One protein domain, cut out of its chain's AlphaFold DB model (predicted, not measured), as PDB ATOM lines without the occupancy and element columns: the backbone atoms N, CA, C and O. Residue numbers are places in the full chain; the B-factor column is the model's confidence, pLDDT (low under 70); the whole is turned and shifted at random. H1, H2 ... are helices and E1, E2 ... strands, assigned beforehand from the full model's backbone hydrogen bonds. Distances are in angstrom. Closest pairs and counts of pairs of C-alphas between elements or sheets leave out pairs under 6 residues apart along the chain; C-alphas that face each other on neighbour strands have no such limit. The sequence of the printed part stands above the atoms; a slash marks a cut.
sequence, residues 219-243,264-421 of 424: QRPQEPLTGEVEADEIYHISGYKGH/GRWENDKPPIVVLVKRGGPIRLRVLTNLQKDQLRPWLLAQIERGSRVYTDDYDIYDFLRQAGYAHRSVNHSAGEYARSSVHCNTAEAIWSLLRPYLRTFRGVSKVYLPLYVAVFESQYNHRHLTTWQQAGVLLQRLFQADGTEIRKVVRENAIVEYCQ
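AT A GLANCE: This is residues 219 to 243 and 264 to 421 of the 424 residues of the protein "IS1595 family transposase" of Anaerolineae bacterium (UniProt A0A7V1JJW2). A twisted sheet of five strands has H3 and H4 packed on one face and H1 over part of the other. Beyond H4, helices H5, H6 and H7 form a loose arm that leads away from the sheet and folds back, bringing H7 near H4. The printed part has 183 residues with seven named helices and five named strands, E1 E2 E3 H1 E4 H2 E5 H3 H4 H5 H6 H7 along the chain. The sheet is mixed, order E3 E2 E1 E4 E5, and the class is mixed, helices and strands. The whole is compact, with a radius of gyration of the C-alphas of 17.0 A and spans of 48 by 37 by 29 A.

HOW THE PARTS SIT: E1, residues 228 to 235, is antiparallel to E2, residues 272 to 278, with N 230 and O 277 2.8 A apart, within hydrogen-bond range. E2 forms a hairpin with edge strand E3, residues 283 to 287, where N 276 and O 284 are 2.8 A apart. E4, residues 309 to 313, is parallel to E1, N 231 to O 311 2.9 A, and to edge strand E5, residues 327 to 331, N 329 to O 310 2.9 A. H1, residues 293 to 303, is on the sheet at a height of 10.3 A. E3, H1 and E4 make a split strand-helix-strand unit, its same-way strands separated by E2 and E1, with a right-handed crossover. H2, residues 320 to 323, only grazes the sheet; E4, H2 and E5 make a strand-helix-strand unit, parallel neighbours with a helix between, also right-handed. H3, residues 346 to 361, is on the opposite face from H1, slantwise over E2 and E1, its C-alpha 348 5.9 A from C-alpha 232, the closest pair with E1. H4, residues 370 to 382, is on the same face as H3, along E3, at 3 degrees on the local plane. H3 and H4 touch through residues 355 to 359 and 373 to 377 alone, at a steep tilt of 58 degrees, opposite ways; their closest C-alphas, Leu 355 and Phe 377, are 7.1 A apart. H5, residues 388 to 401, is close to H4 but not clearly touching, the closest C-alphas, 380 and 391, 7.6 A apart. H6, residues 404 to 413, meets H5 only through their link. H7, residues 416 to 419, is near H4. Every O i to N i+4 pair is within hydrogen-bond range in H4, H5 and H6, against 5 of 7 in H1 and 10 of 12 in H3; H2 and H7 are too short for one.

IN THESE COORDINATES: E1 begins at C-alpha 228 (186.429, 187.490, 179.168) and is 24.2 A long; E2 is 20.0 A. H3 is 24.2 A, H4 18.3 A and H5 20.0 A. H7 ends at C-alpha 419 (171.867, 208.064, 162.333).

THE WHOLE: The C-alphas farthest apart, of Ala 335 and Thr 405, are 52.6 A apart. Residues 244 to 263 are not printed, and C-alphas 243 and 264 are 20.8 A apart across the cut. Of the links printed whole, E5 to H3 is long. Mean pLDDT of the printed part is 89.8; residue 243 and residues 333 to 340 are under 70.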
ATOM      1  N   GLN A 219     180.091 209.006 170.206       91.88
ATOM      2  CA  GLN A 219     181.364 208.842 170.906       91.88
ATOM      3  C   GLN A 219     181.407 207.546 171.731       91.88
ATOM      4  O   GLN A 219     182.128 207.454 172.729       91.88
ATOM      5  N   ARG A 220     180.596 206.541 171.366       92.06
ATOM      6  CA  ARG A 220     180.686 205.222 172.001       92.06
ATOM      7  C   ARG A 220     182.013 204.573 171.628       92.06
ATOM      8  O   ARG A 220     182.414 204.672 170.465       92.06
ATOM      9  N   PRO A 221     182.678 203.892 172.571       90.44
ATOM     10  CA  PRO A 221     183.999 203.367 172.292       90.44
ATOM     11  C   PRO A 221     183.919 202.245 171.252       90.44
ATOM     12  O   PRO A 221     183.052 201.371 171.332       90.44
ATOM     13  N   GLN A 222     184.807 202.304 170.263       87.75
ATOM     14  CA  GLN A 222     184.830 201.377 169.128       87.75
ATOM     15  C   GLN A 222     185.870 200.272 169.306       87.75
ATOM     16  O   GLN A 222     185.835 199.284 168.577       87.75
ATOM     17  N   GLU A 223     186.785 200.417 170.270       92.69
ATOM     18  CA  GLU A 223     187.792 199.406 170.546       92.69
ATOM     19  C   GLU A 223     187.137 198.093 171.019       92.69
ATOM     20  O   GLU A 223     186.279 198.122 171.921       92.69
ATOM     21  N   PRO A 224     187.523 196.943 170.427       95.50
ATOM     22  CA  PRO A 224     186.959 195.657 170.802       95.50
ATOM     23  C   PRO A 224     187.229 195.318 172.268       95.50
ATOM     24  O   PRO A 224     188.314 195.550 172.807       95.50
ATOM     25  N   LEU A 225     186.242 194.707 172.916       97.19
ATOM     26  CA  LEU A 225     186.419 194.096 174.221       97.19
ATOM     27  C   LEU A 225     187.350 192.887 174.098       97.19
ATOM     28  O   LEU A 225     187.236 192.084 173.172       97.19
ATOM     29  N   THR A 226     188.245 192.751 175.070       96.19
ATOM     30  CA  THR A 226     189.274 191.710 175.110       96.19
ATOM     31  C   THR A 226     189.123 190.830 176.346       96.19
ATOM     32  O   THR A 226     188.662 191.291 177.399       96.19
ATOM     33  N   GLY A 227     189.568 189.578 176.245       95.31
ATOM     34  CA  GLY A 227     189.625 188.648 177.372       95.31
ATOM     35  C   GLY A 227     188.304 187.919 177.607       95.31
ATOM     36  O   GLY A 227     187.893 187.114 176.777       95.31
ATOM     37  N   GLU A 228     187.678 188.145 178.763       96.19
ATOM     38  CA  GLU A 228     186.429 187.490 179.168       96.19
ATOM     39  C   GLU A 228     185.224 188.412 178.968       96.19
ATOM     40  O   GLU A 228     185.112 189.450 179.632       96.19
ATOM     41  N   VAL A 229     184.317 188.020 178.072       97.06
ATOM     42  CA  VAL A 229     183.140 188.809 177.693       97.06
ATOM     43  C   VAL A 229     181.865 187.999 177.900       97.06
ATOM     44  O   VAL A 229     181.759 186.870 177.433       97.06
ATOM     45  N   GLU A 230     180.886 188.572 178.587       96.38
ATOM     46  CA  GLU A 230     179.526 188.038 178.677       96.38
ATOM     47  C   GLU A 230     178.647 188.722 177.622       96.38
ATOM     48  O   GLU A 230     178.789 189.927 177.402       96.38
ATOM     49  N   ALA A 231     177.744 187.982 176.983       95.31
ATOM     50  CA  ALA A 231     176.732 188.534 176.091       95.31
ATOM     51  C   ALA A 231     175.344 188.009 176.469       95.31
ATOM     52  O   ALA A 231     175.193 186.837 176.805       95.31
ATOM     53  N   ASP A 232     174.360 188.901 176.431       95.06
ATOM     54  CA  ASP A 232     172.957 188.605 176.725       95.06
ATOM     55  C   ASP A 232     172.065 189.648 176.031       95.06
ATOM     56  O   ASP A 232     172.538 190.691 175.548       95.06
ATOM     57  N   GLU A 233     170.757 189.423 176.027       94.00
ATOM     58  CA  GLU A 233     169.780 190.317 175.435       94.00
ATOM     59  C   GLU A 233     168.484 190.464 176.240       94.00
ATOM     60  O   GLU A 233     167.999 189.580 176.942       94.00
ATOM     61  N   ILE A 234     167.815 191.599 176.044       93.56
ATOM     62  CA  ILE A 234     166.429 191.782 176.473       93.56
ATOM     63  C   ILE A 234     165.574 192.365 175.367       93.56
ATOM     64  O   ILE A 234     166.013 193.129 174.519       93.56
ATOM     65  N   TYR A 235     164.276 192.111 175.463       92.44
ATOM     66  CA  TYR A 235     163.277 192.733 174.607       92.44
ATOM     67  C   TYR A 235     162.553 193.851 175.364       92.44
ATOM     68  O   TYR A 235     161.736 193.582 176.257       92.44
ATOM     69  N   HIS A 236     162.815 195.109 175.006       92.12
ATOM     70  CA  HIS A 236     162.238 196.267 175.690       92.12
ATOM     71  C   HIS A 236     160.988 196.780 174.965       92.12
ATOM     72  O   HIS A 236     161.024 197.042 173.774       92.12
ATOM     73  N   ILE A 237     159.864 196.948 175.674       90.44
ATOM     74  CA  ILE A 237     158.637 197.493 175.062       90.44
ATOM     75  C   ILE A 237     158.784 199.003 174.899       90.44
ATOM     76  O   ILE A 237     158.738 199.732 175.890       90.44
ATOM     77  N   SER A 238     158.881 199.451 173.654       88.12
ATOM     78  CA  SER A 238     159.061 200.845 173.272       88.12
ATOM     79  C   SER A 238     158.336 201.094 171.951       88.12
ATOM     80  O   SER A 238     158.566 200.398 170.969       88.12
ATOM     81  N   GLY A 239     157.387 202.031 171.958       85.62
ATOM     82  CA  GLY A 239     156.546 202.356 170.797       85.62
ATOM     83  C   GLY A 239     156.835 203.755 170.263       85.62
ATOM     84  O   GLY A 239     157.938 204.259 170.410       85.62
ATOM     85  N   TYR A 240     155.822 204.418 169.714       85.31
ATOM     86  CA  TYR A 240     155.921 205.765 169.131       85.31
ATOM     87  C   TYR A 240     155.540 206.863 170.136       85.31
ATOM     88  O   TYR A 240     154.808 207.798 169.818       85.31
ATOM     89  N   LYS A 241     155.945 206.716 171.405       82.38
ATOM     90  CA  LYS A 241     155.534 207.669 172.446       82.38
ATOM     91  C   LYS A 241     156.060 209.068 172.111       82.38
ATOM     92  O   LYS A 241     157.236 209.219 171.804       82.38
ATOM     93  N   GLY A 242     155.186 210.067 172.233       73.94
ATOM     94  CA  GLY A 242     155.528 211.463 171.965       73.94
ATOM     95  C   GLY A 242     155.594 211.812 170.478       73.94
ATOM     96  O   GLY A 242     156.195 212.828 170.167       73.94
ATOM     97  N   HIS A 243     155.016 210.983 169.591       69.12
ATOM     98  CA  HIS A 243     154.973 211.212 168.138       69.12
ATOM     99  C   HIS A 243     156.349 211.623 167.581       69.12
ATOM    100  O   HIS A 243     156.508 212.740 167.086       69.12
ATOM    101  N   GLY A 264     160.664 189.880 170.574       81.19
ATOM    102  CA  GLY A 264     160.309 191.224 170.151       81.19
ATOM    103  C   GLY A 264     161.020 191.629 168.864       81.19
ATOM    104  O   GLY A 264     162.105 191.142 168.564       81.19
ATOM    105  N   ARG A 265     160.379 192.516 168.104       86.25
ATOM    106  CA  ARG A 265     160.933 193.154 166.907       86.25
ATOM    107  C   ARG A 265     160.550 194.628 166.905       86.25
ATOM    108  O   ARG A 265     159.640 195.032 167.647       86.25
ATOM    109  N   TRP A 266     161.206 195.404 166.058       85.50
ATOM    110  CA  TRP A 266     160.930 196.814 165.844       85.50
ATOM    111  C   TRP A 266     159.471 197.070 165.462       85.50
ATOM    112  O   TRP A 266     158.812 197.900 166.093       85.50
ATOM    113  N   GLU A 267     158.919 196.311 164.511       85.31
ATOM    114  CA  GLU A 267     157.538 196.456 164.010       85.31
ATOM    115  C   GLU A 267     156.521 196.214 165.130       85.31
ATOM    116  O   GLU A 267     155.470 196.847 165.219       85.31
ATOM    117  N   ASN A 268     156.874 195.315 166.046       86.12
ATOM    118  CA  ASN A 268     156.056 194.954 167.188       86.12
ATOM    119  C   ASN A 268     156.284 195.854 168.409       86.12
ATOM    120  O   ASN A 268     155.783 195.507 169.471       86.12
ATOM    121  N   ASP A 269     156.996 196.980 168.299       88.44
ATOM    122  CA  ASP A 269     157.285 197.911 169.409       88.44
ATOM    123  C   ASP A 269     157.985 197.248 170.601       88.44
ATOM    124  O   ASP A 269     157.756 197.583 171.771       88.44
ATOM    125  N   LYS A 270     158.802 196.239 170.304       90.38
ATOM    126  CA  LYS A 270     159.561 195.507 171.307       90.38
ATOM    127  C   LYS A 270     160.996 195.276 170.818       90.38
ATOM    128  O   LYS A 270     161.385 194.115 170.692       90.38
ATOM    129  N   PRO A 271     161.745 196.344 170.476       92.31
ATOM    130  CA  PRO A 271     163.105 196.202 169.976       92.31
ATOM    131  C   PRO A 271     163.983 195.439 170.981       92.31
ATOM    132  O   PRO A 271     163.874 195.664 172.198       92.31
ATOM    133  N   PRO A 272     164.823 194.518 170.497       93.94
ATOM    134  CA  PRO A 272     165.853 193.913 171.317       93.94
ATOM    135  C   PRO A 272     166.984 194.894 171.643       93.94
ATOM    136  O   PRO A 272     167.336 195.767 170.849       93.94
ATOM    137  N   ILE A 273     167.544 194.725 172.835       95.56
ATOM    138  CA  ILE A 273     168.744 195.397 173.320       95.56
ATOM    139  C   ILE A 273     169.728 194.299 173.693       95.56
ATOM    140  O   ILE A 273     169.377 193.431 174.489       95.56
ATOM    141  N   VAL A 274     170.929 194.351 173.135       95.94
ATOM    142  CA  VAL A 274     172.014 193.405 173.411       95.94
ATOM    143  C   VAL A 274     173.064 194.104 174.255       95.94
ATOM    144  O   VAL A 274     173.374 195.272 173.999       95.94
ATOM    145  N   VAL A 275     173.589 193.402 175.257       97.19
ATOM    146  CA  VAL A 275     174.714 193.858 176.075       97.19
ATOM    147  C   VAL A 275     175.917 192.960 175.846       97.19
ATOM    148  O   VAL A 275     175.779 191.743 175.797       97.19
ATOM    149  N   LEU A 276     177.094 193.572 175.747       97.38
ATOM    150  CA  LEU A 276     178.380 192.909 175.928       97.38
ATOM    151  C   LEU A 276     179.014 193.458 177.198       97.38
ATOM    152  O   LEU A 276     179.081 194.677 177.376       97.38
ATOM    153  N   VAL A 277     179.480 192.580 178.074       97.31
ATOM    154  CA  VAL A 277     180.098 192.952 179.346       97.31
ATOM    155  C   VAL A 277     181.490 192.357 179.409       97.31
ATOM    156  O   VAL A 277     181.635 191.141 179.496       97.31
ATOM    157  N   LYS A 278     182.529 193.195 179.427       96.81
ATOM    158  CA  LYS A 278     183.860 192.726 179.823       96.81
ATOM    159  C   LYS A 278     183.856 192.510 181.332       96.81
ATOM    160  O   LYS A 278     183.553 193.442 182.082       96.81
ATOM    161  N   ARG A 279     184.203 191.311 181.800       93.94
ATOM    162  CA  ARG A 279     184.259 191.033 183.244       93.94
ATOM    163  C   ARG A 279     185.262 191.958 183.932       93.94
ATOM    164  O   ARG A 279     186.399 192.091 183.487       93.94
ATOM    165  N   GLY A 280     184.814 192.638 184.988       90.81
ATOM    166  CA  GLY A 280     185.594 193.672 185.681       90.81
ATOM    167  C   GLY A 280     185.833 194.955 184.869       90.81
ATOM    168  O   GLY A 280     186.630 195.789 185.283       90.81
ATOM    169  N   GLY A 281     185.171 195.121 183.721       93.69
ATOM    170  CA  GLY A 281     185.435 196.189 182.763       93.69
ATOM    171  C   GLY A 281     184.181 196.949 182.310       93.69
ATOM    172  O   GLY A 281     183.186 197.015 183.043       93.69
ATOM    173  N   PRO A 282     184.247 197.585 181.124       96.50
ATOM    174  CA  PRO A 282     183.134 198.335 180.562       96.50
ATOM    175  C   PRO A 282     182.088 197.425 179.906       96.50
ATOM    176  O   PRO A 282     182.339 196.256 179.597       96.50
ATOM    177  N   ILE A 283     180.925 198.016 179.643       97.31
ATOM    178  CA  ILE A 283     179.849 197.427 178.851       97.31
ATOM    179  C   ILE A 283     179.739 198.099 177.480       97.31
ATOM    180  O   ILE A 283     180.187 199.237 177.288       97.31
ATOM    181  N   ARG A 284     179.100 197.394 176.547       97.31
ATOM    182  CA  ARG A 284     178.622 197.902 175.255       97.31
ATOM    183  C   ARG A 284     177.159 197.526 175.103       97.31
ATOM    184  O   ARG A 284     176.808 196.366 175.308       97.31
ATOM    185  N   LEU A 285     176.309 198.479 174.739       96.88
ATOM    186  CA  LEU A 285     174.888 198.240 174.517       96.88
ATOM    187  C   LEU A 285     174.494 198.620 173.090       96.88
ATOM    188  O   LEU A 285     174.865 199.673 172.565       96.88
ATOM    189  N   ARG A 286     173.668 197.781 172.463       94.75
ATOM    190  CA  ARG A 286     173.100 198.073 171.143       94.75
ATOM    191  C   ARG A 286     171.624 197.731 171.087       94.75
ATOM    192  O   ARG A 286     171.207 196.640 171.453       94.75
ATOM    193  N   VAL A 287     170.842 198.681 170.587       94.81
ATOM    194  CA  VAL A 287     169.458 198.452 170.169       94.81
ATOM    195  C   VAL A 287     169.487 197.933 168.736       94.81
ATOM    196  O   VAL A 287     170.150 198.533 167.888       94.81
ATOM    197  N   LEU A 288     168.782 196.838 168.472       91.81
ATOM    198  CA  LEU A 288     168.633 196.256 167.137       91.81
ATOM    199  C   LEU A 288     167.166 196.325 166.697       91.81
ATOM    200  O   LEU A 288     166.261 196.458 167.532       91.81
ATOM    201  N   THR A 289     166.908 196.231 165.391       88.12
ATOM    202  CA  THR A 289     165.527 196.162 164.889       88.12
ATOM    203  C   THR A 289     164.956 194.757 165.071       88.12
ATOM    204  O   THR A 289     163.784 194.592 165.425       88.12
ATOM    205  N   ASN A 290     165.798 193.732 164.969       84.88
ATOM    206  CA  ASN A 290     165.467 192.359 165.311       84.88
ATOM    207  C   ASN A 290     166.703 191.612 165.860       84.88
ATOM    208  O   ASN A 290     167.821 192.113 165.818       84.88
ATOM    209  N   LEU A 291     166.494 190.424 166.434       81.62
ATOM    210  CA  LEU A 291     167.582 189.521 166.829       81.62
ATOM    211  C   LEU A 291     167.739 188.440 165.772       81.62
ATOM    212  O   LEU A 291     167.313 187.299 165.957       81.62
ATOM    213  N   GLN A 292     168.283 188.837 164.630       80.12
ATOM    214  CA  GLN A 292     168.707 187.923 163.585       80.12
ATOM    215  C   GLN A 292     170.234 187.880 163.512       80.12
ATOM    216  O   GLN A 292     170.938 188.813 163.914       80.12
ATOM    217  N   LYS A 293     170.751 186.733 163.052       74.69
ATOM    218  CA  LYS A 293     172.192 186.463 162.994       74.69
ATOM    219  C   LYS A 293     172.918 187.467 162.090       74.69
ATOM    220  O   LYS A 293     174.053 187.801 162.384       74.69
ATOM    221  N   ASP A 294     172.277 187.968 161.045       77.94
ATOM    222  CA  ASP A 294     172.809 188.949 160.091       77.94
ATOM    223  C   ASP A 294     173.085 190.335 160.697       77.94
ATOM    224  O   ASP A 294     174.083 190.948 160.338       77.94
ATOM    225  N   GLN A 295     172.272 190.814 161.643       81.50
ATOM    226  CA  GLN A 295     172.525 192.079 162.344       81.50
ATOM    227  C   GLN A 295     173.439 191.896 163.555       81.50
ATOM    228  O   GLN A 295     174.340 192.702 163.804       81.50
ATOM    229  N   LEU A 296     173.203 190.832 164.326       88.06
ATOM    230  CA  LEU A 296     173.924 190.595 165.569       88.06
ATOM    231  C   LEU A 296     175.386 190.214 165.309       88.06
ATOM    232  O   LEU A 296     176.280 190.749 165.964       88.06
ATOM    233  N   ARG A 297     175.640 189.308 164.355       90.81
ATOM    234  CA  ARG A 297     176.978 188.757 164.102       90.81
ATOM    235  C   ARG A 297     177.988 189.833 163.705       90.81
ATOM    236  O   ARG A 297     178.994 189.913 164.399       90.81
ATOM    237  N   PRO A 298     177.777 190.676 162.672       91.06
ATOM    238  CA  PRO A 298     178.780 191.667 162.281       91.06
ATOM    239  C   PRO A 298     179.121 192.622 163.422       91.06
ATOM    240  O   PRO A 298     180.284 192.959 163.618       91.06
ATOM    241  N   TRP A 299     178.120 193.006 164.219       91.38
ATOM    242  CA  TRP A 299     178.348 193.858 165.377       91.38
ATOM    243  C   TRP A 299     179.155 193.163 166.474       91.38
ATOM    244  O   TRP A 299     180.145 193.725 166.926       91.38
ATOM    245  N   LEU A 300     178.777 191.946 166.875       93.19
ATOM    246  CA  LEU A 300     179.512 191.170 167.882       93.19
ATOM    247  C   LEU A 300     180.976 190.968 167.481       93.19
ATOM    248  O   LEU A 300     181.869 191.192 168.293       93.19
ATOM    249  N   LEU A 301     181.213 190.594 166.220       93.00
ATOM    250  CA  LEU A 301     182.558 190.367 165.688       93.00
ATOM    251  C   LEU A 301     183.409 191.642 165.674       93.00
ATOM    252  O   LEU A 301     184.611 191.575 165.906       93.00
ATOM    253  N   ALA A 302     182.792 192.799 165.427       93.62
ATOM    254  CA  ALA A 302     183.475 194.087 165.481       93.62
ATOM    255  C   ALA A 302     183.749 194.565 166.918       93.62
ATOM    256  O   ALA A 302     184.627 195.393 167.129       93.62
ATOM    257  N   GLN A 303     182.988 194.084 167.906       95.56
ATOM    258  CA  GLN A 303     183.052 194.559 169.293       95.56
ATOM    259  C   GLN A 303     183.805 193.626 170.241       95.56
ATOM    260  O   GLN A 303     184.024 194.001 171.391       95.56
ATOM    261  N   ILE A 304     184.191 192.429 169.804       96.44
ATOM    262  CA  ILE A 304     184.952 191.477 170.614       96.44
ATOM    263  C   ILE A 304     186.174 191.019 169.827       96.44
ATOM    264  O   ILE A 304     186.050 190.469 168.732       96.44
ATOM    265  N   GLU A 305     187.351 191.185 170.422       96.12
ATOM    266  CA  GLU A 305     188.608 190.721 169.846       96.12
ATOM    267  C   GLU A 305     188.575 189.203 169.626       96.12
ATOM    268  O   GLU A 305     188.231 188.425 170.525       96.12
ATOM    269  N   ARG A 306     188.941 188.775 168.415       93.94
ATOM    270  CA  ARG A 306     188.991 187.359 168.040       93.94
ATOM    271  C   ARG A 306     189.914 186.587 168.991       93.94
ATOM    272  O   ARG A 306     190.987 187.058 169.339       93.94
ATOM    273  N   GLY A 307     189.498 185.387 169.396       92.62
ATOM    274  CA  GLY A 307     190.212 184.582 170.395       92.62
ATOM    275  C   GLY A 307     189.795 184.851 171.846       92.62
ATOM    276  O   GLY A 307     190.165 184.080 172.732       92.62
ATOM    277  N   SER A 308     188.971 185.875 172.102       95.50
ATOM    278  CA  SER A 308     188.377 186.107 173.425       95.50
ATOM    279  C   SER A 308     187.474 184.949 173.875       95.50
ATOM    280  O   SER A 308     186.932 184.184 173.067       95.50
ATOM    281  N   ARG A 309     187.292 184.834 175.194       95.38
ATOM    282  CA  ARG A 309     186.344 183.907 175.821       95.38
ATOM    283  C   ARG A 309     184.992 184.588 175.926       95.38
ATOM    284  O   ARG A 309     184.888 185.641 176.552       95.38
ATOM    285  N   VAL A 310     183.974 183.978 175.325       95.62
ATOM    286  CA  VAL A 310     182.618 184.533 175.306       95.62
ATOM    287  C   VAL A 310     181.677 183.619 176.078       95.62
ATOM    288  O   VAL A 310     181.636 182.414 175.823       95.62
ATOM    289  N   TYR A 311     180.936 184.205 177.012       94.31
ATOM    290  CA  TYR A 311     179.964 183.538 177.870       94.31
ATOM    291  C   TYR A 311     178.552 183.998 177.506       94.31
ATOM    292  O   TYR A 311     178.286 185.199 177.513       94.31
ATOM    293  N   THR A 312     177.660 183.064 177.194       92.19
ATOM    294  CA  THR A 312     176.253 183.352 176.853       92.19
ATOM    295  C   THR A 312     175.322 182.376 177.562       92.19
ATOM    296  O   THR A 312     175.775 181.386 178.147       92.19
ATOM    297  N   ASP A 313     174.020 182.613 177.465       85.19
ATOM    298  CA  ASP A 313     173.029 181.568 177.688       85.19
ATOM    299  C   ASP A 313     173.056 180.519 176.551       85.19
ATOM    300  O   ASP A 313     173.887 180.569 175.636       85.19
ATOM    301  N   ASP A 314     172.162 179.531 176.620       81.75
ATOM    302  CA  ASP A 314     172.036 178.449 175.630       81.75
ATOM    303  C   ASP A 314     171.175 178.838 174.414       81.75
ATOM    304  O   ASP A 314     170.459 178.016 173.839       81.75
ATOM    305  N   TYR A 315     171.187 180.119 174.039       84.06
ATOM    306  CA  TYR A 315     170.422 180.597 172.899       84.06
ATOM    307  C   TYR A 315     171.176 180.375 171.574       84.06
ATOM    308  O   TYR A 315     172.269 180.899 171.351       84.06
ATOM    309  N   ASP A 316     170.530 179.658 170.647       85.69
ATOM    310  CA  ASP A 316     171.028 179.262 169.313       85.69
ATOM    311  C   ASP A 316     171.529 180.418 168.421       85.69
ATOM    312  O   ASP A 316     172.211 180.221 167.401       85.69
ATOM    313  N   ILE A 317     171.199 181.661 168.779       87.94
ATOM    314  CA  ILE A 317     171.702 182.843 168.088       87.94
ATOM    315  C   ILE A 317     173.223 182.988 168.231       87.94
ATOM    316  O   ILE A 317     173.844 183.527 167.317       87.94
ATOM    317  N   TYR A 318     173.819 182.462 169.305       90.69
ATOM    318  CA  TYR A 318     175.245 182.587 169.624       90.69
ATOM    319  C   TYR A 318     176.116 181.428 169.107       90.69
ATOM    320  O   TYR A 318     177.342 181.522 169.154       90.69
ATOM    321  N   ASP A 319     175.531 180.378 168.519       89.50
ATOM    322  CA  ASP A 319     176.259 179.182 168.049       89.50
ATOM    323  C   ASP A 319     177.393 179.483 167.050       89.50
ATOM    324  O   ASP A 319     178.378 178.745 166.948       89.50
ATOM    325  N   PHE A 320     177.287 180.594 166.312       90.69
ATOM    326  CA  PHE A 320     178.302 181.004 165.340       90.69
ATOM    327  C   PHE A 320     179.631 181.422 165.992       90.69
ATOM    328  O   PHE A 320     180.646 181.480 165.298       90.69
ATOM    329  N   LEU A 321     179.655 181.723 167.297       92.06
ATOM    330  CA  LEU A 321     180.843 182.235 167.985       92.06
ATOM    331  C   LEU A 321     182.009 181.238 167.942       92.06
ATOM    332  O   LEU A 321     183.149 181.637 167.704       92.06
ATOM    333  N   ARG A 322     181.742 179.932 168.072       89.81
ATOM    334  CA  ARG A 322     182.797 178.908 167.938       89.81
ATOM    335  C   ARG A 322     183.411 178.916 166.541       89.81
ATOM    336  O   ARG A 322     184.630 178.931 166.403       89.81
ATOM    337  N   GLN A 323     182.571 178.973 165.508       90.62
ATOM    338  CA  GLN A 323     183.008 179.006 164.106       90.62
ATOM    339  C   GLN A 323     183.764 180.300 163.769       90.62
ATOM    340  O   GLN A 323     184.667 180.296 162.939       90.62
ATOM    341  N   ALA A 324     183.430 181.406 164.437       90.00
ATOM    342  CA  ALA A 324     184.121 182.684 164.291       90.00
ATOM    343  C   ALA A 324     185.469 182.758 165.043       90.00
ATOM    344  O   ALA A 324     186.196 183.744 164.905       90.00
ATOM    345  N   GLY A 325     185.845 181.714 165.791       90.50
ATOM    346  CA  GLY A 325     187.133 181.623 166.481       90.50
ATOM    347  C   GLY A 325     187.138 182.177 167.907       90.50
ATOM    348  O   GLY A 325     188.197 182.579 168.386       90.50
ATOM    349  N   TYR A 326     185.988 182.214 168.584       94.00
ATOM    350  CA  TYR A 326     185.910 182.526 170.014       94.00
ATOM    351  C   TYR A 326     185.904 181.256 170.859       94.00
ATOM    352  O   TYR A 326     185.308 180.237 170.494       94.00
ATOM    353  N   ALA A 327     186.493 181.344 172.050       91.94
ATOM    354  CA  ALA A 327     186.355 180.320 173.077       91.94
ATOM    355  C   ALA A 327     184.980 180.459 173.754       91.94
ATOM    356  O   ALA A 327     184.856 181.004 174.851       91.94
ATOM    357  N   HIS A 328     183.933 180.012 173.058       90.94
ATOM    358  CA  HIS A 328     182.542 180.162 173.489       90.94
ATOM    359  C   HIS A 328     182.108 179.066 174.467       90.94
ATOM    360  O   HIS A 328     182.245 177.865 174.199       90.94
ATOM    361  N   ARG A 329     181.561 179.498 175.605       85.31
ATOM    362  CA  ARG A 329     180.961 178.656 176.641       85.31
ATOM    363  C   ARG A 329     179.537 179.148 176.909       85.31
ATOM    364  O   ARG A 329     179.342 180.342 177.106       85.31
ATOM    365  N   SER A 330     178.571 178.238 176.936       78.50
ATOM    366  CA  SER A 330     177.176 178.540 177.267       78.50
ATOM    367  C   SER A 330     176.784 177.928 178.610       78.50
ATOM    368  O   SER A 330     177.375 176.929 179.037       78.50
ATOM    369  N   VAL A 331     175.798 178.534 179.273       74.75
ATOM    370  CA  VAL A 331     175.114 177.960 180.440       74.75
ATOM    371  C   VAL A 331     173.688 177.593 180.046       74.75
ATOM    372  O   VAL A 331     172.991 178.398 179.427       74.75
ATOM    373  N   ASN A 332     173.229 176.397 180.419       72.00
ATOM    374  CA  ASN A 332     171.875 175.959 180.092       72.00
ATOM    375  C   ASN A 332     170.876 176.268 181.222       72.00
ATOM    376  O   ASN A 332     170.612 175.445 182.102       72.00
ATOM    377  N   HIS A 333     170.236 177.437 181.139       62.69
ATOM    378  CA  HIS A 333     169.198 177.843 182.093       62.69
ATOM    379  C   HIS A 333     167.949 176.948 182.063       62.69
ATOM    380  O   HIS A 333     167.262 176.825 183.078       62.69
ATOM    381  N   SER A 334     167.644 176.301 180.931       60.16
ATOM    382  CA  SER A 334     166.484 175.403 180.818       60.16
ATOM    383  C   SER A 334     166.661 174.105 181.615       60.16
ATOM    384  O   SER A 334     165.678 173.531 182.079       60.16
ATOM    385  N   ALA A 335     167.911 173.701 181.853       60.09
ATOM    386  CA  ALA A 335     168.288 172.583 182.711       60.09
ATOM    387  C   ALA A 335     168.509 172.993 184.184       60.09
ATOM    388  O   ALA A 335     168.946 172.175 184.989       60.09
ATOM    389  N   GLY A 336     168.225 174.250 184.552       59.38
ATOM    390  CA  GLY A 336     168.468 174.772 185.901       59.38
ATOM    391  C   GLY A 336     169.940 175.075 186.205       59.38
ATOM    392  O   GLY A 336     170.289 175.282 187.367       59.38
ATOM    393  N   GLU A 337     170.805 175.117 185.189       58.44
ATOM    394  CA  GLU A 337     172.212 175.477 185.334       58.44
ATOM    395  C   GLU A 337     172.363 177.003 185.249       58.44
ATOM    396  O   GLU A 337     172.128 177.607 184.205       58.44
ATOM    397  N   TYR A 338     172.733 177.638 186.364       57.94
ATOM    398  CA  TYR A 338     172.955 179.093 186.434       57.94
ATOM    399  C   TYR A 338     174.445 179.469 186.428       57.94
ATOM    400  O   TYR A 338     174.798 180.602 186.113       57.94
ATOM    401  N   ALA A 339     175.332 178.524 186.752       58.16
ATOM    402  CA  ALA A 339     176.776 178.681 186.632       58.16
ATOM    403  C   ALA A 339     177.462 177.310 186.559       58.16
ATOM    404  O   ALA A 339     177.115 176.402 187.317       58.16
ATOM    405  N   ARG A 340     178.494 177.192 185.715       68.12
ATOM    406  CA  ARG A 340     179.448 176.071 185.742       68.12
ATOM    407  C   ARG A 340     180.833 176.606 186.074       68.12
ATOM    408  O   ARG A 340     181.584 176.995 185.180       68.12
ATOM    409  N   SER A 341     181.176 176.649 187.362       76.06
ATOM    410  CA  SER A 341     182.402 177.307 187.840       76.06
ATOM    411  C   SER A 341     182.451 178.775 187.368       76.06
ATOM    412  O   SER A 341     181.545 179.540 187.685       76.06
ATOM    413  N   SER A 342     183.456 179.172 186.587       73.25
ATOM    414  CA  SER A 342     183.589 180.522 186.027       73.25
ATOM    415  C   SER A 342     182.723 180.786 184.786       73.25
ATOM    416  O   SER A 342     182.781 181.884 184.236       73.25
ATOM    417  N   VAL A 343     181.928 179.824 184.310       80.38
ATOM    418  CA  VAL A 343     181.051 179.976 183.136       80.38
ATOM    419  C   VAL A 343     179.677 180.481 183.593       80.38
ATOM    420  O   VAL A 343     178.893 179.708 184.140       80.38
ATOM    421  N   HIS A 344     179.408 181.778 183.398       84.00
ATOM    422  CA  HIS A 344     178.127 182.437 183.695       84.00
ATOM    423  C   HIS A 344     177.968 183.761 182.925       84.00
ATOM    424  O   HIS A 344     178.968 184.378 182.550       84.00
ATOM    425  N   CYS A 345     176.729 184.241 182.786       86.31
ATOM    426  CA  CYS A 345     176.367 185.559 182.234       86.31
ATOM    427  C   CYS A 345     175.685 186.483 183.271       86.31
ATOM    428  O   CYS A 345     174.990 187.436 182.924       86.31
ATOM    429  N   ASN A 346     175.897 186.216 184.565       89.06
ATOM    430  CA  ASN A 346     175.259 186.935 185.675       89.06
ATOM    431  C   ASN A 346     175.476 188.455 185.648       89.06
ATOM    432  O   ASN A 346     174.617 189.211 186.102       89.06
ATOM    433  N   THR A 347     176.623 188.924 185.151       91.00
ATOM    434  CA  THR A 347     176.902 190.361 185.091       91.00
ATOM    435  C   THR A 347     176.024 191.009 184.030       91.00
ATOM    436  O   THR A 347     175.432 192.057 184.287       91.00
ATOM    437  N   ALA A 348     175.885 190.365 182.868       93.00
ATOM    438  CA  ALA A 348     174.971 190.793 181.814       93.00
ATOM    439  C   ALA A 348     173.509 190.815 182.302       93.00
ATOM    440  O   ALA A 348     172.828 191.832 182.145       93.00
ATOM    441  N   GLU A 349     173.066 189.780 183.023       91.44
ATOM    442  CA  GLU A 349     171.734 189.762 183.645       91.44
ATOM    443  C   GLU A 349     171.534 190.914 184.645       91.44
ATOM    444  O   GLU A 349     170.492 191.588 184.664       91.44
ATOM    445  N   ALA A 350     172.555 191.192 185.462       93.75
ATOM    446  CA  ALA A 350     172.537 192.287 186.421       93.75
ATOM    447  C   ALA A 350     172.404 193.652 185.725       93.75
ATOM    448  O   ALA A 350     171.670 194.511 186.226       93.75
ATOM    449  N   ILE A 351     173.004 193.854 184.543       96.69
ATOM    450  CA  ILE A 351     172.821 195.089 183.759       96.69
ATOM    451  C   ILE A 351     171.343 195.337 183.452       96.69
ATOM    452  O   ILE A 351     170.871 196.474 183.550       96.69
ATOM    453  N   TRP A 352     170.557 194.300 183.167       95.75
ATOM    454  CA  TRP A 352     169.125 194.466 182.902       95.75
ATOM    455  C   TRP A 352     168.323 194.906 184.120       95.75
ATOM    456  O   TRP A 352     167.315 195.614 183.969       95.75
ATOM    457  N   SER A 353     168.765 194.520 185.317       95.00
ATOM    458  CA  SER A 353     168.173 194.982 186.572       95.00
ATOM    459  C   SER A 353     168.392 196.484 186.801       95.00
ATOM    460  O   SER A 353     167.558 197.111 187.451       95.00
ATOM    461  N   LEU A 354     169.425 197.075 186.183       96.31
ATOM    462  CA  LEU A 354     169.765 198.502 186.252       96.31
ATOM    463  C   LEU A 354     169.159 199.314 185.094       96.31
ATOM    464  O   LEU A 354     168.538 200.359 185.314       96.31
ATOM    465  N   LEU A 355     169.254 198.809 183.860       96.94
ATOM    466  CA  LEU A 355     168.757 199.499 182.666       96.94
ATOM    467  C   LEU A 355     167.231 199.680 182.699       96.94
ATOM    468  O   LEU A 355     166.700 200.708 182.277       96.94
ATOM    469  N   ARG A 356     166.482 198.689 183.205       95.12
ATOM    470  CA  ARG A 356     165.010 198.758 183.238       95.12
ATOM    471  C   ARG A 356     164.488 199.864 184.171       95.12
ATOM    472  O   ARG A 356     163.595 200.588 183.730       95.12
ATOM    473  N   PRO A 357     164.953 200.005 185.429       94.88
ATOM    474  CA  PRO A 357     164.640 201.164 186.267       94.88
ATOM    475  C   PRO A 357     165.036 202.496 185.636       94.88
ATOM    476  O   PRO A 357     164.197 203.391 185.617       94.88
ATOM    477  N   TYR A 358     166.233 202.592 185.048       94.50
ATOM    478  CA  TYR A 358     166.675 203.796 184.344       94.50
ATOM    479  C   TYR A 358     165.677 204.211 183.251       94.50
ATOM    480  O   TYR A 358     165.122 205.300 183.292       94.50
ATOM    481  N   LEU A 359     165.311 203.309 182.334       93.94
ATOM    482  CA  LEU A 359     164.356 203.635 181.263       93.94
ATOM    483  C   LEU A 359     162.940 203.975 181.776       93.94
ATOM    484  O   LEU A 359     162.151 204.612 181.070       93.94
ATOM    485  N   ARG A 360     162.577 203.542 182.992       91.38
ATOM    486  CA  ARG A 360     161.270 203.848 183.597       91.38
ATOM    487  C   ARG A 360     161.166 205.290 184.090       91.38
ATOM    488  O   ARG A 360     160.036 205.781 184.135       91.38
ATOM    489  N   THR A 361     162.271 205.965 184.420       90.44
ATOM    490  CA  THR A 361     162.242 207.357 184.913       90.44
ATOM    491  C   THR A 361     161.629 208.302 183.873       90.44
ATOM    492  O   THR A 361     160.791 209.135 184.208       90.44
ATOM    493  N   PHE A 362     161.876 208.047 182.585       87.94
ATOM    494  CA  PHE A 362     161.323 208.802 181.450       87.94
ATOM    495  C   PHE A 362     159.833 208.520 181.165       87.94
ATOM    496  O   PHE A 362     159.247 209.010 180.194       87.94
ATOM    497  N   ARG A 363     159.185 207.684 181.991       86.44
ATOM    498  CA  ARG A 363     157.765 207.291 181.891       86.44
ATOM    499  C   ARG A 363     157.387 206.708 180.523       86.44
ATOM    500  O   ARG A 363     156.234 206.805 180.100       86.44
ATOM    501  N   GLY A 364     158.350 206.131 179.809       86.75
ATOM    502  CA  GLY A 364     158.214 205.597 178.454       86.75
ATOM    503  C   GLY A 364     159.071 206.360 177.449       86.75
ATOM    504  O   GLY A 364     158.993 207.585 177.369       86.75
ATOM    505  N   VAL A 365     159.827 205.603 176.661       90.44
ATOM    506  CA  VAL A 365     160.755 206.084 175.635       90.44
ATOM    507  C   VAL A 365     160.243 205.638 174.267       90.44
ATOM    508  O   VAL A 365     159.687 204.540 174.142       90.44
ATOM    509  N   SER A 366     160.390 206.496 173.256       90.94
ATOM    510  CA  SER A 366     160.122 206.138 171.861       90.94
ATOM    511  C   SER A 366     161.195 205.192 171.331       90.94
ATOM    512  O   SER A 366     162.374 205.449 171.566       90.94
ATOM    513  N   LYS A 367     160.829 204.167 170.554       90.75
ATOM    514  CA  LYS A 367     161.815 203.227 169.991       90.75
ATOM    515  C   LYS A 367     162.815 203.914 169.064       90.75
ATOM    516  O   LYS A 367     163.972 203.520 169.048       90.75
ATOM    517  N   VAL A 368     162.392 204.997 168.402       90.69
ATOM    518  CA  VAL A 368     163.241 205.876 167.575       90.69
ATOM    519  C   VAL A 368     164.397 206.461 168.382       90.69
ATOM    520  O   VAL A 368     165.513 206.542 167.893       90.69
ATOM    521  N   TYR A 369     164.146 206.842 169.635       92.81
ATOM    522  CA  TYR A 369     165.153 207.476 170.487       92.81
ATOM    523  C   TYR A 369     165.786 206.504 171.480       92.81
ATOM    524  O   TYR A 369     166.760 206.860 172.133       92.81
ATOM    525  N   LEU A 370     165.267 205.279 171.598       95.38
ATOM    526  CA  LEU A 370     165.775 204.266 172.519       95.38
ATOM    527  C   LEU A 370     167.297 204.049 172.417       95.38
ATOM    528  O   LEU A 370     167.912 203.979 173.481       95.38
ATOM    529  N   PRO A 371     167.935 204.012 171.225       95.81
ATOM    530  CA  PRO A 371     169.390 203.873 171.139       95.81
ATOM    531  C   PRO A 371     170.144 204.997 171.848       95.81
ATOM    532  O   PRO A 371     171.165 204.751 172.482       95.81
ATOM    533  N   LEU A 372     169.611 206.217 171.793       96.50
ATOM    534  CA  LEU A 372     170.212 207.385 172.420       96.50
ATOM    535  C   LEU A 372     170.159 207.290 173.951       96.50
ATOM    536  O   LEU A 372     171.168 207.495 174.614       96.50
ATOM    537  N   TYR A 373     169.015 206.897 174.523       96.19
ATOM    538  CA  TYR A 373     168.896 206.658 175.972       96.19
ATOM    539  C   TYR A 373     169.795 205.511 176.443       96.19
ATOM    540  O   TYR A 373     170.398 205.585 177.511       96.19
ATOM    541  N   VAL A 374     169.896 204.449 175.644       97.38
ATOM    542  CA  VAL A 374     170.775 203.312 175.930       97.38
ATOM    543  C   VAL A 374     172.249 203.739 175.922       97.38
ATOM    544  O   VAL A 374     172.989 203.322 176.807       97.38
ATOM    545  N   ALA A 375     172.658 204.624 175.008       97.19
ATOM    546  CA  ALA A 375     174.016 205.170 174.983       97.19
ATOM    547  C   ALA A 375     174.337 206.042 176.211       97.19
ATOM    548  O   ALA A 375     175.449 205.979 176.735       97.19
ATOM    549  N   VAL A 376     173.367 206.813 176.721       97.12
ATOM    550  CA  VAL A 376     173.546 207.548 177.987       97.12
ATOM    551  C   VAL A 376     173.779 206.586 179.145       97.12
ATOM    552  O   VAL A 376     174.732 206.770 179.901       97.12
ATOM    553  N   PHE A 377     172.948 205.549 179.264       97.19
ATOM    554  CA  PHE A 377     173.102 204.542 180.313       97.19
ATOM    555  C   PHE A 377     174.455 203.824 180.219       97.19
ATOM    556  O   PHE A 377     175.125 203.658 181.234       97.19
ATOM    557  N   GLU A 378     174.883 203.441 179.011       97.56
ATOM    558  CA  GLU A 378     176.211 202.864 178.773       97.56
ATOM    559  C   GLU A 378     177.317 203.795 179.285       97.56
ATOM    560  O   GLU A 378     178.205 203.365 180.024       97.56
ATOM    561  N   SER A 379     177.238 205.086 178.948       96.38
ATOM    562  CA  SER A 379     178.208 206.081 179.401       96.38
ATOM    563  C   SER A 379     178.220 206.221 180.924       96.38
ATOM    564  O   SER A 379     179.291 206.163 181.523       96.38
ATOM    565  N   GLN A 380     177.054 206.355 181.561       95.12
ATOM    566  CA  GLN A 380     176.934 206.446 183.020       95.12
ATOM    567  C   GLN A 380     177.489 205.199 183.713       95.12
ATOM    568  O   GLN A 380     178.254 205.308 184.668       95.12
ATOM    569  N   TYR A 381     177.162 204.003 183.213       95.44
ATOM    570  CA  TYR A 381     177.645 202.756 183.796       95.44
ATOM    571  C   TYR A 381     179.167 202.623 183.677       95.44
ATOM    572  O   TYR A 381     179.839 202.257 184.645       95.44
ATOM    573  N   ASN A 382     179.730 202.949 182.511       96.00
ATOM    574  CA  ASN A 382     181.172 202.868 182.272       96.00
ATOM    575  C   ASN A 382     181.965 203.881 183.117       96.00
ATOM    576  O   ASN A 382     183.094 203.592 183.509       96.00
ATOM    577  N   HIS A 383     181.348 205.005 183.491       95.50
ATOM    578  CA  HIS A 383     181.951 206.045 184.331       95.50
ATOM    579  C   HIS A 383     181.393 206.075 185.761       95.50
ATOM    580  O   HIS A 383     181.565 207.061 186.467       95.50
ATOM    581  N   ARG A 384     180.761 204.992 186.235       93.56
ATOM    582  CA  ARG A 384     180.105 204.922 187.560       93.56
ATOM    583  C   ARG A 384     181.027 205.149 188.765       93.56
ATOM    584  O   ARG A 384     180.544 205.345 189.871       93.56
ATOM    585  N   HIS A 385     182.338 205.057 188.558       94.31
ATOM    586  CA  HIS A 385     183.360 205.328 189.567       94.31
ATOM    587  C   HIS A 385     183.663 206.831 189.712       94.31
ATOM    588  O   HIS A 385     184.322 207.224 190.668       94.31
ATOM    589  N   LEU A 386     183.192 207.655 188.772       96.56
ATOM    590  CA  LEU A 386     183.329 209.106 188.787       96.56
ATOM    591  C   LEU A 386     182.123 209.758 189.466       96.56
ATOM    592  O   LEU A 386     180.987 209.293 189.328       96.56
ATOM    593  N   THR A 387     182.358 210.892 190.123       96.19
ATOM    594  CA  THR A 387     181.280 211.751 190.627       96.19
ATOM    595  C   THR A 387     180.468 212.338 189.472       96.19
ATOM    596  O   THR A 387     180.944 212.438 188.342       96.19
ATOM    597  N   THR A 388     179.243 212.795 189.743       93.44
ATOM    598  CA  THR A 388     178.388 213.446 188.737       93.44
ATOM    599  C   THR A 388     179.094 214.600 188.017       93.44
ATOM    600  O   THR A 388     178.986 214.722 186.800       93.44
ATOM    601  N   TRP A 389     179.852 215.422 188.747       93.69
ATOM    602  CA  TRP A 389     180.601 216.547 188.179       93.69
ATOM    603  C   TRP A 389     181.767 216.094 187.300       93.69
ATOM    604  O   TRP A 389     181.987 216.653 186.229       93.69
ATOM    605  N   GLN A 390     182.471 215.032 187.691       95.69
ATOM    606  CA  GLN A 390     183.501 214.433 186.842       95.69
ATOM    607  C   GLN A 390     182.891 213.836 185.566       95.69
ATOM    608  O   GLN A 390     183.426 214.036 184.479       95.69
ATOM    609  N   GLN A 391     181.732 213.174 185.660       96.00
ATOM    610  CA  GLN A 391     181.014 212.691 184.477       96.00
ATOM    611  C   GLN A 391     180.530 213.844 183.582       96.00
ATOM    612  O   GLN A 391     180.571 213.719 182.360       96.00
ATOM    613  N   ALA A 392     180.116 214.976 184.162       96.38
ATOM    614  CA  ALA A 392     179.789 216.193 183.421       96.38
ATOM    615  C   ALA A 392     181.014 216.762 182.679       96.38
ATOM    616  O   ALA A 392     180.888 217.186 181.531       96.38
ATOM    617  N   GLY A 393     182.206 216.692 183.283       96.19
ATOM    618  CA  GLY A 393     183.473 217.010 182.616       96.19
ATOM    619  C   GLY A 393     183.770 216.085 181.430       96.19
ATOM    620  O   GLY A 393     184.069 216.565 180.336       96.19
ATOM    621  N   VAL A 394     183.596 214.768 181.604       95.62
ATOM    622  CA  VAL A 394     183.717 213.785 180.506       95.62
ATOM    623  C   VAL A 394     182.710 214.077 179.390       95.62
ATOM    624  O   VAL A 394     183.054 214.005 178.210       95.62
ATOM    625  N   LEU A 395     181.468 214.430 179.739       97.31
ATOM    626  CA  LEU A 395     180.462 214.840 178.764       97.31
ATOM    627  C   LEU A 395     180.945 216.069 177.990       97.31
ATOM    628  O   LEU A 395     180.999 216.000 176.767       97.31
ATOM    629  N   LEU A 396     181.347 217.147 178.667       97.12
ATOM    630  CA  LEU A 396     181.817 218.378 178.025       97.12
ATOM    631  C   LEU A 396     182.966 218.119 177.044       97.12
ATOM    632  O   LEU A 396     182.925 218.604 175.913       97.12
ATOM    633  N   GLN A 397     183.938 217.290 177.431       95.38
ATOM    634  CA  GLN A 397     185.028 216.881 176.546       95.38
ATOM    635  C   GLN A 397     184.501 216.210 175.266       95.38
ATOM    636  O   GLN A 397     184.910 216.569 174.161       95.38
ATOM    637  N   ARG A 398     183.539 215.289 175.392       95.62
ATOM    638  CA  ARG A 398     182.904 214.627 174.240       95.62
ATOM    639  C   ARG A 398     182.111 215.600 173.371       95.62
ATOM    640  O   ARG A 398     182.140 215.473 172.151       95.62
ATOM    641  N   LEU A 399     181.434 216.585 173.968       96.00
ATOM    642  CA  LEU A 399     180.697 217.616 173.223       96.00
ATOM    643  C   LEU A 399     181.620 218.475 172.347       96.00
ATOM    644  O   LEU A 399     181.195 218.945 171.291       96.00
ATOM    645  N   PHE A 400     182.876 218.663 172.761       94.88
ATOM    646  CA  PHE A 400     183.890 219.339 171.956       94.88
ATOM    647  C   PHE A 400     184.489 218.462 170.855       94.88
ATOM    648  O   PHE A 400     184.873 218.983 169.809       94.88
ATOM    649  N   GLN A 401     184.608 217.158 171.092       91.56
ATOM    650  CA  GLN A 401     185.179 216.206 170.133       91.56
ATOM    651  C   GLN A 401     184.182 215.770 169.053       91.56
ATOM    652  O   GLN A 401     184.594 215.314 167.990       91.56
ATOM    653  N   ALA A 402     182.883 215.900 169.317       92.19
ATOM    654  CA  ALA A 402     181.837 215.570 168.362       92.19
ATOM    655  C   ALA A 402     181.802 216.536 167.171       92.19
ATOM    656  O   ALA A 402     182.030 217.739 167.326       92.19
ATOM    657  N   ASP A 403     181.406 216.022 166.003       90.06
ATOM    658  CA  ASP A 403     181.051 216.860 164.857       90.06
ATOM    659  C   ASP A 403     179.749 217.610 165.174       90.06
ATOM    660  O   ASP A 403     178.634 217.095 165.040       90.06
ATOM    661  N   GLY A 404     179.890 218.856 165.632       91.50
ATOM    662  CA  GLY A 404     178.751 219.681 166.009       91.50
ATOM    663  C   GLY A 404     177.789 219.939 164.852       91.50
ATOM    664  O   GLY A 404     176.585 220.076 165.078       91.50
ATOM    665  N   THR A 405     178.289 219.987 163.617       92.12
ATOM    666  CA  THR A 405     177.477 220.261 162.429       92.12
ATOM    667  C   THR A 405     176.608 219.063 162.090       92.12
ATOM    668  O   THR A 405     175.391 219.223 161.945       92.12
ATOM    669  N   GLU A 406     177.198 217.868 162.042       92.81
ATOM    670  CA  GLU A 406     176.468 216.619 161.825       92.81
ATOM    671  C   GLU A 406     175.411 216.404 162.916       92.81
ATOM    672  O   GLU A 406     174.230 216.224 162.615       92.81
ATOM    673  N   ILE A 407     175.794 216.515 164.193       94.69
ATOM    674  CA  ILE A 407     174.879 216.263 165.313       94.69
ATOM    675  C   ILE A 407     173.714 217.259 165.323       94.69
ATOM    676  O   ILE A 407     172.553 216.864 165.490       94.69
ATOM    677  N   ARG A 408     173.979 218.557 165.113       94.38
ATOM    678  CA  ARG A 408     172.907 219.559 165.008       94.38
ATOM    679  C   ARG A 408     171.978 219.261 163.839       94.38
ATOM    680  O   ARG A 408     170.767 219.423 163.998       94.38
ATOM    681  N   LYS A 409     172.521 218.837 162.693       93.75
ATOM    682  CA  LYS A 409     171.742 218.459 161.509       93.75
ATOM    683  C   LYS A 409     170.820 217.284 161.827       93.75
ATOM    684  O   LYS A 409     169.608 217.421 161.681       93.75
ATOM    685  N   VAL A 410     171.374 216.198 162.367       92.31
ATOM    686  CA  VAL A 410     170.645 214.984 162.763       92.31
ATOM    687  C   VAL A 410     169.509 215.297 163.734       92.31
ATOM    688  O   VAL A 410     168.401 214.800 163.557       92.31
ATOM    689  N   VAL A 411     169.742 216.137 164.747       91.69
ATOM    690  CA  VAL A 411     168.701 216.494 165.725       91.69
ATOM    691  C   VAL A 411     167.653 217.440 165.136       91.69
ATOM    692  O   VAL A 411     166.472 217.296 165.445       91.69
ATOM    693  N   ARG A 412     168.051 218.391 164.283       91.00
ATOM    694  CA  ARG A 412     167.134 219.337 163.625       91.00
ATOM    695  C   ARG A 412     166.208 218.639 162.630       91.00
ATOM    696  O   ARG A 412     165.016 218.919 162.621       91.00
ATOM    697  N   GLU A 413     166.766 217.757 161.807       90.12
ATOM    698  CA  GLU A 413     166.036 216.947 160.819       90.12
ATOM    699  C   GLU A 413     165.403 215.708 161.463       90.12
ATOM    700  O   GLU A 413     164.589 215.025 160.852       90.12
ATOM    701  N   ASN A 414     165.763 215.444 162.723       85.19
ATOM    702  CA  ASN A 414     165.300 214.339 163.548       85.19
ATOM    703  C   ASN A 414     165.468 212.963 162.856       85.19
ATOM    704  O   ASN A 414     164.683 212.028 163.047       85.19
ATOM    705  N   ALA A 415     166.577 212.832 162.119       88.50
ATOM    706  CA  ALA A 415     167.037 211.660 161.367       88.50
ATOM    707  C   ALA A 415     167.712 210.605 162.272       88.50
ATOM    708  O   ALA A 415     168.789 210.081 161.987       88.50
ATOM    709  N   ILE A 416     167.125 210.349 163.448       89.31
ATOM    710  CA  ILE A 416     167.744 209.514 164.491       89.31
ATOM    711  C   ILE A 416     167.763 208.031 164.102       89.31
ATOM    712  O   ILE A 416     168.666 207.310 164.520       89.31
ATOM    713  N   VAL A 417     166.788 207.568 163.312       85.12
ATOM    714  CA  VAL A 417     166.717 206.167 162.861       85.12
ATOM    715  C   VAL A 417     167.896 205.860 161.943       85.12
ATOM    716  O   VAL A 417     168.623 204.894 162.174       85.12
ATOM    717  N   GLU A 418     168.111 206.727 160.955       87.31
ATOM    718  CA  GLU A 418     169.193 206.663 159.979       87.31
ATOM    719  C   GLU A 418     170.543 206.805 160.678       87.31
ATOM    720  O   GLU A 418     171.429 205.970 160.503       87.31
ATOM    721  N   TYR A 419     170.660 207.807 161.553       87.56
ATOM    722  CA  TYR A 419     171.867 208.064 162.333       87.56
ATOM    723  C   TYR A 419     172.261 206.880 163.226       87.56
ATOM    724  O   TYR A 419     173.434 206.533 163.335       87.56
ATOM    725  N   CYS A 420     171.281 206.208 163.839       87.25
ATOM    726  CA  CYS A 420     171.532 205.032 164.669       87.25
ATOM    727  C   CYS A 420     171.653 203.726 163.867       87.25
ATOM    728  O   CYS A 420     171.716 202.654 164.478       87.25
ATOM    729  N   GLN A 421     171.642 203.803 162.529       82.50
ATOM    730  CA  GLN A 421     171.668 202.660 161.611       82.50
ATOM    731  C   GLN A 421     170.616 201.600 161.968       82.50
ATOM    732  O   GLN A 421     170.852 200.393 161.888       82.50
TER     733      GLN A 421